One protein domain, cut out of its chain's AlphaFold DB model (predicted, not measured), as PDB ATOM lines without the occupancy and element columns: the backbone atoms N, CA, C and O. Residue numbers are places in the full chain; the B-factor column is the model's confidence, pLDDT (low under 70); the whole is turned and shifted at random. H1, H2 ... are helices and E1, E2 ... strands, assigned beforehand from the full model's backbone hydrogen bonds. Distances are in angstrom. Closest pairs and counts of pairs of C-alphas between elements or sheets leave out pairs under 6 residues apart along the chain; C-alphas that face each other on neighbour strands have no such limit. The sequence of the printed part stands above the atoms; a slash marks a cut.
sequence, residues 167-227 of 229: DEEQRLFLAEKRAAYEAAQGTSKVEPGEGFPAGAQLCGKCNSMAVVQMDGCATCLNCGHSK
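AT A GLANCE: This is residues 167 to 227 of the 229 residues of the protein "NrdJb" of Pseudomonas aeruginosa (strain ATCC 15692 / DSM 22644 / CIP 104116 / JCM 14847 / LMG 12228 / 1C / PRS 101 / PAO1) (UniProt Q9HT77). A long helix, H1, passes one side of a small two-stranded hairpin, E1 and E2, with few contacts between them; a long looping link, residues 186 to 208, joins helix to hairpin. The 61 printed residues run H1, E1, E2; the sheet is antiparallel and the class mixed, with under half of the residues in named elements. The whole is compact, radius of gyration of the C-alphas 10.6 A, spanning 26 by 25 by 24 A.

HOW THE PARTS SIT: H1, residues 168 to 185, has every O i to N i+4 pair within hydrogen-bond range. Its closest C-alphas to E1, residues 209 to 214, are those of Tyr 181 and Met 214, 7.2 A apart. H1 and E2, residues 217 to 220, are near each other, with 6 pairs of C-alphas within 10 A. E1 and E2 form an antiparallel hairpin at 151 degrees; N 212 and O 219, 2.9 A apart, are within hydrogen-bond range. Residues 226 to 227 pair antiparallel with residues 218 to 219 of E2.

IN THESE COORDINATES: H1 begins at C-alpha 168 (373.338, 266.330, 144.490) and is 25.9 A long; E1 is 15.0 A. E2, 9.7 A, ends at C-alpha 220 (380.991, 256.728, 133.149).

THE WHOLE: The C-alphas farthest apart, of Asp 167 and Gly 186, are 28.8 A apart. The printed part has no cut. The link from H1 to E1 is long; residues 186 to 194 have pLDDT under 70.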
ATOM      1  N   ASP A 167     371.627 261.864 143.384       79.70
ATOM      2  CA  ASP A 167     371.804 262.808 144.484       79.70
ATOM      3  C   ASP A 167     372.643 264.028 144.035       79.70
ATOM      4  O   ASP A 167     373.197 264.089 142.929       79.70
ATOM      5  N   GLU A 168     372.639 265.088 144.840       82.44
ATOM      6  CA  GLU A 168     373.338 266.330 144.490       82.44
ATOM      7  C   GLU A 168     374.847 266.115 144.318       82.44
ATOM      8  O   GLU A 168     375.437 266.644 143.376       82.44
ATOM      9  N   GLU A 169     375.448 265.262 145.146       82.33
ATOM     10  CA  GLU A 169     376.868 264.916 145.077       82.33
ATOM     11  C   GLU A 169     377.213 264.214 143.757       82.33
ATOM     12  O   GLU A 169     378.160 264.601 143.074       82.33
ATOM     13  N   GLN A 170     376.406 263.239 143.334       81.43
ATOM     14  CA  GLN A 170     376.553 262.540 142.059       81.43
ATOM     15  C   GLN A 170     376.388 263.486 140.874       81.43
ATOM     16  O   GLN A 170     377.118 263.363 139.886       81.43
ATOM     17  N   ARG A 171     375.455 264.442 140.952       84.42
ATOM     18  CA  ARG A 171     375.277 265.464 139.910       84.42
ATOM     19  C   ARG A 171     376.492 266.380 139.808       84.42
ATOM     20  O   ARG A 171     376.962 266.615 138.694       84.42
ATOM     21  N   LEU A 172     377.018 266.853 140.937       86.58
ATOM     22  CA  LEU A 172     378.222 267.685 140.981       86.58
ATOM     23  C   LEU A 172     379.446 266.921 140.467       86.58
ATOM     24  O   LEU A 172     380.152 267.422 139.594       86.58
ATOM     25  N   PHE A 173     379.636 265.678 140.910       85.00
ATOM     26  CA  PHE A 173     380.711 264.804 140.446       85.00
ATOM     27  C   PHE A 173     380.657 264.581 138.928       85.00
ATOM     28  O   PHE A 173     381.667 264.688 138.231       85.00
ATOM     29  N   LEU A 174     379.469 264.304 138.384       86.47
ATOM     30  CA  LEU A 174     379.280 264.147 136.943       86.47
ATOM     31  C   LEU A 174     379.569 265.438 136.173       86.47
ATOM     32  O   LEU A 174     380.175 265.373 135.102       86.47
ATOM     33  N   ALA A 175     379.145 266.591 136.693       86.78
ATOM     34  CA  ALA A 175     379.411 267.886 136.076       86.78
ATOM     35  C   ALA A 175     380.917 268.194 136.052       86.78
ATOM     36  O   ALA A 175     381.445 268.563 135.003       86.78
ATOM     37  N   GLU A 176     381.614 267.963 137.166       87.91
ATOM     38  CA  GLU A 176     383.065 268.126 137.271       87.91
ATOM     39  C   GLU A 176     383.802 267.220 136.280       87.91
ATOM     40  O   GLU A 176     384.628 267.691 135.498       87.91
ATOM     41  N   LYS A 177     383.468 265.922 136.240       86.01
ATOM     42  CA  LYS A 177     384.122 264.977 135.325       86.01
ATOM     43  C   LYS A 177     383.825 265.270 133.859       86.01
ATOM     44  O   LYS A 177     384.718 265.132 133.029       86.01
ATOM     45  N   ARG A 178     382.622 265.732 133.514       85.88
ATOM     46  CA  ARG A 178     382.330 266.193 132.147       85.88
ATOM     47  C   ARG A 178     383.168 267.417 131.778       85.88
ATOM     48  O   ARG A 178     383.805 267.398 130.731       85.88
ATOM     49  N   ALA A 179     383.242 268.418 132.656       85.93
ATOM     50  CA  ALA A 179     384.043 269.619 132.424       85.93
ATOM     51  C   ALA A 179     385.543 269.302 132.282       85.93
ATOM     52  O   ALA A 179     386.198 269.804 131.371       85.93
ATOM     53  N   ALA A 180     386.083 268.426 133.135       84.98
ATOM     54  CA  ALA A 180     387.474 267.987 133.054       84.98
ATOM     55  C   ALA A 180     387.767 267.219 131.752       84.98
ATOM     56  O   ALA A 180     388.813 267.421 131.134       84.98
ATOM     57  N   TYR A 181     386.834 266.373 131.298       82.02
ATOM     58  CA  TYR A 181     386.976 265.648 130.035       82.02
ATOM     59  C   TYR A 181     386.987 266.596 128.832       82.02
ATOM     60  O   TYR A 181     387.841 266.484 127.953       82.02
ATOM     61  N   GLU A 182     386.054 267.551 128.810       81.88
ATOM     62  CA  GLU A 182     385.956 268.570 127.762       81.88
ATOM     63  C   GLU A 182     387.227 269.428 127.693       81.88
ATOM     64  O   GLU A 182     387.755 269.662 126.604       81.88
ATOM     65  N   ALA A 183     387.773 269.825 128.849       83.66
ATOM     66  CA  ALA A 183     389.019 270.583 128.928       83.66
ATOM     67  C   ALA A 183     390.231 269.805 128.381       83.66
ATOM     68  O   ALA A 183     391.105 270.400 127.754       83.66
ATOM     69  N   ALA A 184     390.282 268.484 128.584       79.81
ATOM     70  CA  ALA A 184     391.388 267.644 128.123       79.81
ATOM     71  C   ALA A 184     391.342 267.335 126.615       79.81
ATOM     72  O   ALA A 184     392.388 267.205 125.983       79.81
ATOM     73  N   GLN A 185     390.147 267.199 126.031       73.32
ATOM     74  CA  GLN A 185     389.975 266.804 124.625       73.32
ATOM     75  C   GLN A 185     389.991 267.990 123.649       73.32
ATOM     76  O   GLN A 185     390.162 267.787 122.449       73.32
ATOM     77  N   GLY A 186     389.784 269.224 124.126       64.55
ATOM     78  CA  GLY A 186     389.691 270.412 123.264       64.55
ATOM     79  C   GLY A 186     388.513 270.381 122.275       64.55
ATOM     80  O   GLY A 186     388.442 271.209 121.368       64.55
ATOM     81  N   THR A 187     387.594 269.423 122.421       57.15
ATOM     82  CA  THR A 187     386.449 269.194 121.532       57.15
ATOM     83  C   THR A 187     385.190 269.898 122.022       57.15
ATOM     84  O   THR A 187     384.960 270.031 123.222       57.15
ATOM     85  N   SER A 188     384.351 270.314 121.071       55.34
ATOM     86  CA  SER A 188     383.077 270.999 121.294       55.34
ATOM     87  C   SER A 188     382.140 270.235 122.237       55.34
ATOM     88  O   SER A 188     382.044 269.010 122.165       55.34
ATOM     89  N   LYS A 189     381.425 270.994 123.081       55.42
ATOM     90  CA  LYS A 189     380.364 270.531 123.988       55.42
ATOM     91  C   LYS A 189     379.462 269.514 123.288       55.42
ATOM     92  O   LYS A 189     378.750 269.872 122.353       55.42
ATOM     93  N   VAL A 190     379.467 268.270 123.753       55.81
ATOM     94  CA  VAL A 190     378.373 267.348 123.440       55.81
ATOM     95  C   VAL A 190     377.256 267.709 124.409       55.81
ATOM     96  O   VAL A 190     377.416 267.523 125.617       55.81
ATOM     97  N   GLU A 191     376.163 268.298 123.918       50.05
ATOM     98  CA  GLU A 191     375.077 268.722 124.801       50.05
ATOM     99  C   GLU A 191     374.514 267.534 125.607       50.05
ATOM    100  O   GLU A 191     374.493 266.391 125.121       50.05
ATOM    101  N   PRO A 192     374.037 267.766 126.846       48.62
ATOM    102  CA  PRO A 192     373.404 266.731 127.656       48.62
ATOM    103  C   PRO A 192     372.251 266.061 126.891       48.62
ATOM    104  O   PRO A 192     371.210 266.663 126.649       48.62
ATOM    105  N   GLY A 193     372.432 264.795 126.510       51.43
ATOM    106  CA  GLY A 193     371.429 264.006 125.784       51.43
ATOM    107  C   GLY A 193     371.623 263.926 124.265       51.43
ATOM    108  O   GLY A 193     370.990 263.076 123.632       51.43
ATOM    109  N   GLU A 194     372.524 264.719 123.674       58.51
ATOM    110  CA  GLU A 194     372.880 264.593 122.251       58.51
ATOM    111  C   GLU A 194     373.846 263.434 121.976       58.51
ATOM    112  O   GLU A 194     373.888 262.903 120.865       58.51
ATOM    113  N   GLY A 195     374.540 262.955 123.007       71.23
ATOM    114  CA  GLY A 195     375.384 261.774 122.940       71.23
ATOM    115  C   GLY A 195     376.472 261.787 124.001       71.23
ATOM    116  O   GLY A 195     376.445 262.566 124.953       71.23
ATOM    117  N   PHE A 196     377.440 260.904 123.813       81.82
ATOM    118  CA  PHE A 196     378.658 260.820 124.606       81.82
ATOM    119  C   PHE A 196     379.866 260.950 123.674       81.82
ATOM    120  O   PHE A 196     379.707 260.782 122.461       81.82
ATOM    121  N   PRO A 197     381.058 261.256 124.212       81.33
ATOM    122  CA  PRO A 197     382.257 261.438 123.406       81.33
ATOM    123  C   PRO A 197     382.535 260.278 122.448       81.33
ATOM    124  O   PRO A 197     382.295 259.110 122.768       81.33
ATOM    125  N   ALA A 198     383.094 260.597 121.280       76.53
ATOM    126  CA  ALA A 198     383.543 259.584 120.334       76.53
ATOM    127  C   ALA A 198     384.598 258.675 120.990       76.53
ATOM    128  O   ALA A 198     385.536 259.156 121.621       76.53
ATOM    129  N   GLY A 199     384.427 257.357 120.858       81.04
ATOM    130  CA  GLY A 199     385.307 256.361 121.480       81.04
ATOM    131  C   GLY A 199     384.959 255.995 122.928       81.04
ATOM    132  O   GLY A 199     385.616 255.121 123.489       81.04
ATOM    133  N   ALA A 200     383.923 256.599 123.524       88.24
ATOM    134  CA  ALA A 200     383.422 256.161 124.822       88.24
ATOM    135  C   ALA A 200     382.962 254.692 124.775       88.24
ATOM    136  O   ALA A 200     382.390 254.228 123.788       88.24
ATOM    137  N   GLN A 201     383.210 253.957 125.854       91.37
ATOM    138  CA  GLN A 201     382.879 252.540 125.990       91.37
ATOM    139  C   GLN A 201     381.535 252.337 126.703       91.37
ATOM    140  O   GLN A 201     381.019 253.229 127.387       91.37
ATOM    141  N   LEU A 202     380.966 251.138 126.561       91.47
ATOM    142  CA  LEU A 202     379.705 250.773 127.198       91.47
ATOM    143  C   LEU A 202     379.875 250.661 128.717       91.47
ATOM    144  O   LEU A 202     380.679 249.879 129.221       91.47
ATOM    145  N   CYS A 203     379.069 251.409 129.462       92.81
ATOM    146  CA  CYS A 203     378.994 251.271 130.906       92.81
ATOM    147  C   CYS A 203     378.183 250.033 131.281       92.81
ATOM    148  O   CYS A 203     376.975 250.006 131.066       92.81
ATOM    149  N   GLY A 204     378.812 249.063 131.948       88.49
ATOM    150  CA  GLY A 204     378.115 247.882 132.473       88.49
ATOM    151  C   GLY A 204     377.107 248.167 133.597       88.49
ATOM    152  O   GLY A 204     376.351 247.273 133.951       88.49
ATOM    153  N   LYS A 205     377.082 249.384 134.169       88.41
ATOM    154  CA  LYS A 205     376.108 249.771 135.209       88.41
ATOM    155  C   LYS A 205     374.824 250.370 134.629       88.41
ATOM    156  O   LYS A 205     373.745 250.055 135.107       88.41
ATOM    157  N   CYS A 206     374.930 251.263 133.643       89.11
ATOM    158  CA  CYS A 206     373.774 252.008 133.119       89.11
ATOM    159  C   CYS A 206     373.498 251.779 131.626       89.11
ATOM    160  O   CYS A 206     372.635 252.448 131.068       89.11
ATOM    161  N   ASN A 207     374.253 250.893 130.968       89.96
ATOM    162  CA  ASN A 207     374.160 250.589 129.538       89.96
ATOM    163  C   ASN A 207     374.335 251.799 128.604       89.96
ATOM    164  O   ASN A 207     373.937 251.755 127.448       89.96
ATOM    165  N   SER A 208     374.967 252.881 129.055       90.14
ATOM    166  CA  SER A 208     375.285 254.026 128.189       90.14
ATOM    167  C   SER A 208     376.712 253.918 127.662       90.14
ATOM    168  O   SER A 208     377.620 253.597 128.429       90.14
ATOM    169  N   MET A 209     376.923 254.225 126.383       90.36
ATOM    170  CA  MET A 209     378.237 254.382 125.741       90.36
ATOM    171  C   MET A 209     378.926 255.650 126.245       90.36
ATOM    172  O   MET A 209     379.074 256.613 125.512       90.36
ATOM    173  N   ALA A 210     379.264 255.681 127.528       91.66
ATOM    174  CA  ALA A 210     379.614 256.888 128.267       91.66
ATOM    175  C   ALA A 210     380.892 256.741 129.100       91.66
ATOM    176  O   ALA A 210     381.235 257.661 129.841       91.66
ATOM    177  N   VAL A 211     381.554 255.582 129.046       92.55
ATOM    178  CA  VAL A 211     382.782 255.328 129.801       92.55
ATOM    179  C   VAL A 211     383.969 255.912 129.058       92.55
ATOM    180  O   VAL A 211     384.217 255.565 127.907       92.55
ATOM    181  N   VAL A 212     384.719 256.769 129.734       91.71
ATOM    182  CA  VAL A 212     385.944 257.384 129.226       91.71
ATOM    183  C   VAL A 212     387.085 257.145 130.208       91.71
ATOM    184  O   VAL A 212     386.859 257.026 131.413       91.71
ATOM    185  N   GLN A 213     388.312 257.069 129.697       90.29
ATOM    186  CA  GLN A 213     389.495 256.978 130.543       90.29
ATOM    187  C   GLN A 213     389.885 258.381 131.011       90.29
ATOM    188  O   GLN A 213     390.189 259.248 130.193       90.29
ATOM    189  N   MET A 214     389.868 258.603 132.323       85.00
ATOM    190  CA  MET A 214     390.217 259.875 132.955       85.00
ATOM    191  C   MET A 214     390.943 259.614 134.267       85.00
ATOM    192  O   MET A 214     390.488 258.795 135.059       85.00
ATOM    193  N   ASP A 215     392.053 260.311 134.505       83.52
ATOM    194  CA  ASP A 215     392.799 260.243 135.772       83.52
ATOM    195  C   ASP A 215     393.230 258.815 136.172       83.52
ATOM    196  O   ASP A 215     393.279 258.471 137.347       83.52
ATOM    197  N   GLY A 216     393.500 257.943 135.191       85.92
ATOM    198  CA  GLY A 216     393.825 256.530 135.441       85.92
ATOM    199  C   GLY A 216     392.612 255.626 135.722       85.92
ATOM    200  O   GLY A 216     392.782 254.417 135.861       85.92
ATOM    201  N   CYS A 217     391.392 256.165 135.716       90.63
ATOM    202  CA  CYS A 217     390.159 255.424 135.968       90.63
ATOM    203  C   CYS A 217     389.219 255.415 134.750       90.63
ATOM    204  O   CYS A 217     389.079 256.402 134.027       90.63
ATOM    205  N   ALA A 218     388.503 254.309 134.558       92.24
ATOM    206  CA  ALA A 218     387.422 254.197 133.587       92.24
ATOM    207  C   ALA A 218     386.129 254.759 134.197       92.24
ATOM    208  O   ALA A 218     385.510 254.104 135.038       92.24
ATOM    209  N   THR A 219     385.712 255.959 133.783       92.86
ATOM    210  CA  THR A 219     384.617 256.726 134.402       92.86
ATOM    211  C   THR A 219     383.434 256.900 133.454       92.86
ATOM    212  O   THR A 219     383.586 257.376 132.333       92.86
ATOM    213  N   CYS A 220     382.228 256.544 133.903       92.04
ATOM    214  CA  CYS A 220     380.991 256.728 133.149       92.04
ATOM    215  C   CYS A 220     380.419 258.137 133.336       92.04
ATOM    216  O   CYS A 220     379.902 258.466 134.403       92.04
ATOM    217  N   LEU A 221     380.382 258.922 132.260       90.23
ATOM    218  CA  LEU A 221     379.829 260.278 132.259       90.23
ATOM    219  C   LEU A 221     378.294 260.315 132.383       90.23
ATOM    220  O   LEU A 221     377.719 261.389 132.529       90.23
ATOM    221  N   ASN A 222     377.600 259.174 132.327       88.27
ATOM    222  CA  ASN A 222     376.143 259.117 132.488       88.27
ATOM    223  C   ASN A 222     375.682 258.856 133.929       88.27
ATOM    224  O   ASN A 222     374.671 259.400 134.349       88.27
ATOM    225  N   CYS A 223     376.383 257.986 134.662       88.37
ATOM    226  CA  CYS A 223     375.940 257.514 135.984       88.37
ATOM    227  C   CYS A 223     377.008 257.618 137.081       88.37
ATOM    228  O   CYS A 223     376.795 257.126 138.184       88.37
ATOM    229  N   GLY A 224     378.187 258.163 136.770       87.68
ATOM    230  CA  GLY A 224     379.270 258.391 137.729       87.68
ATOM    231  C   GLY A 224     380.053 257.139 138.128       87.68
ATOM    232  O   GLY A 224     381.073 257.248 138.796       87.68
ATOM    233  N   HIS A 225     379.631 255.943 137.707       89.46
ATOM    234  CA  HIS A 225     380.371 254.718 138.000       89.46
ATOM    235  C   HIS A 225     381.796 254.789 137.437       89.46
ATOM    236  O   HIS A 225     381.969 254.955 136.227       89.46
ATOM    237  N   SER A 226     382.789 254.609 138.308       91.02
ATOM    238  CA  SER A 226     384.206 254.621 137.961       91.02
ATOM    239  C   SER A 226     384.917 253.371 138.481       91.02
ATOM    240  O   SER A 226     384.564 252.849 139.538       91.02
ATOM    241  N   LYS A 227     385.895 252.871 137.723       89.75
ATOM    242  CA  LYS A 227     386.803 251.790 138.131       89.75
ATOM    243  C   LYS A 227     388.241 252.214 137.859       89.75
ATOM    244  O   LYS A 227     388.580 252.500 136.712       89.75
TER     245      LYS A 227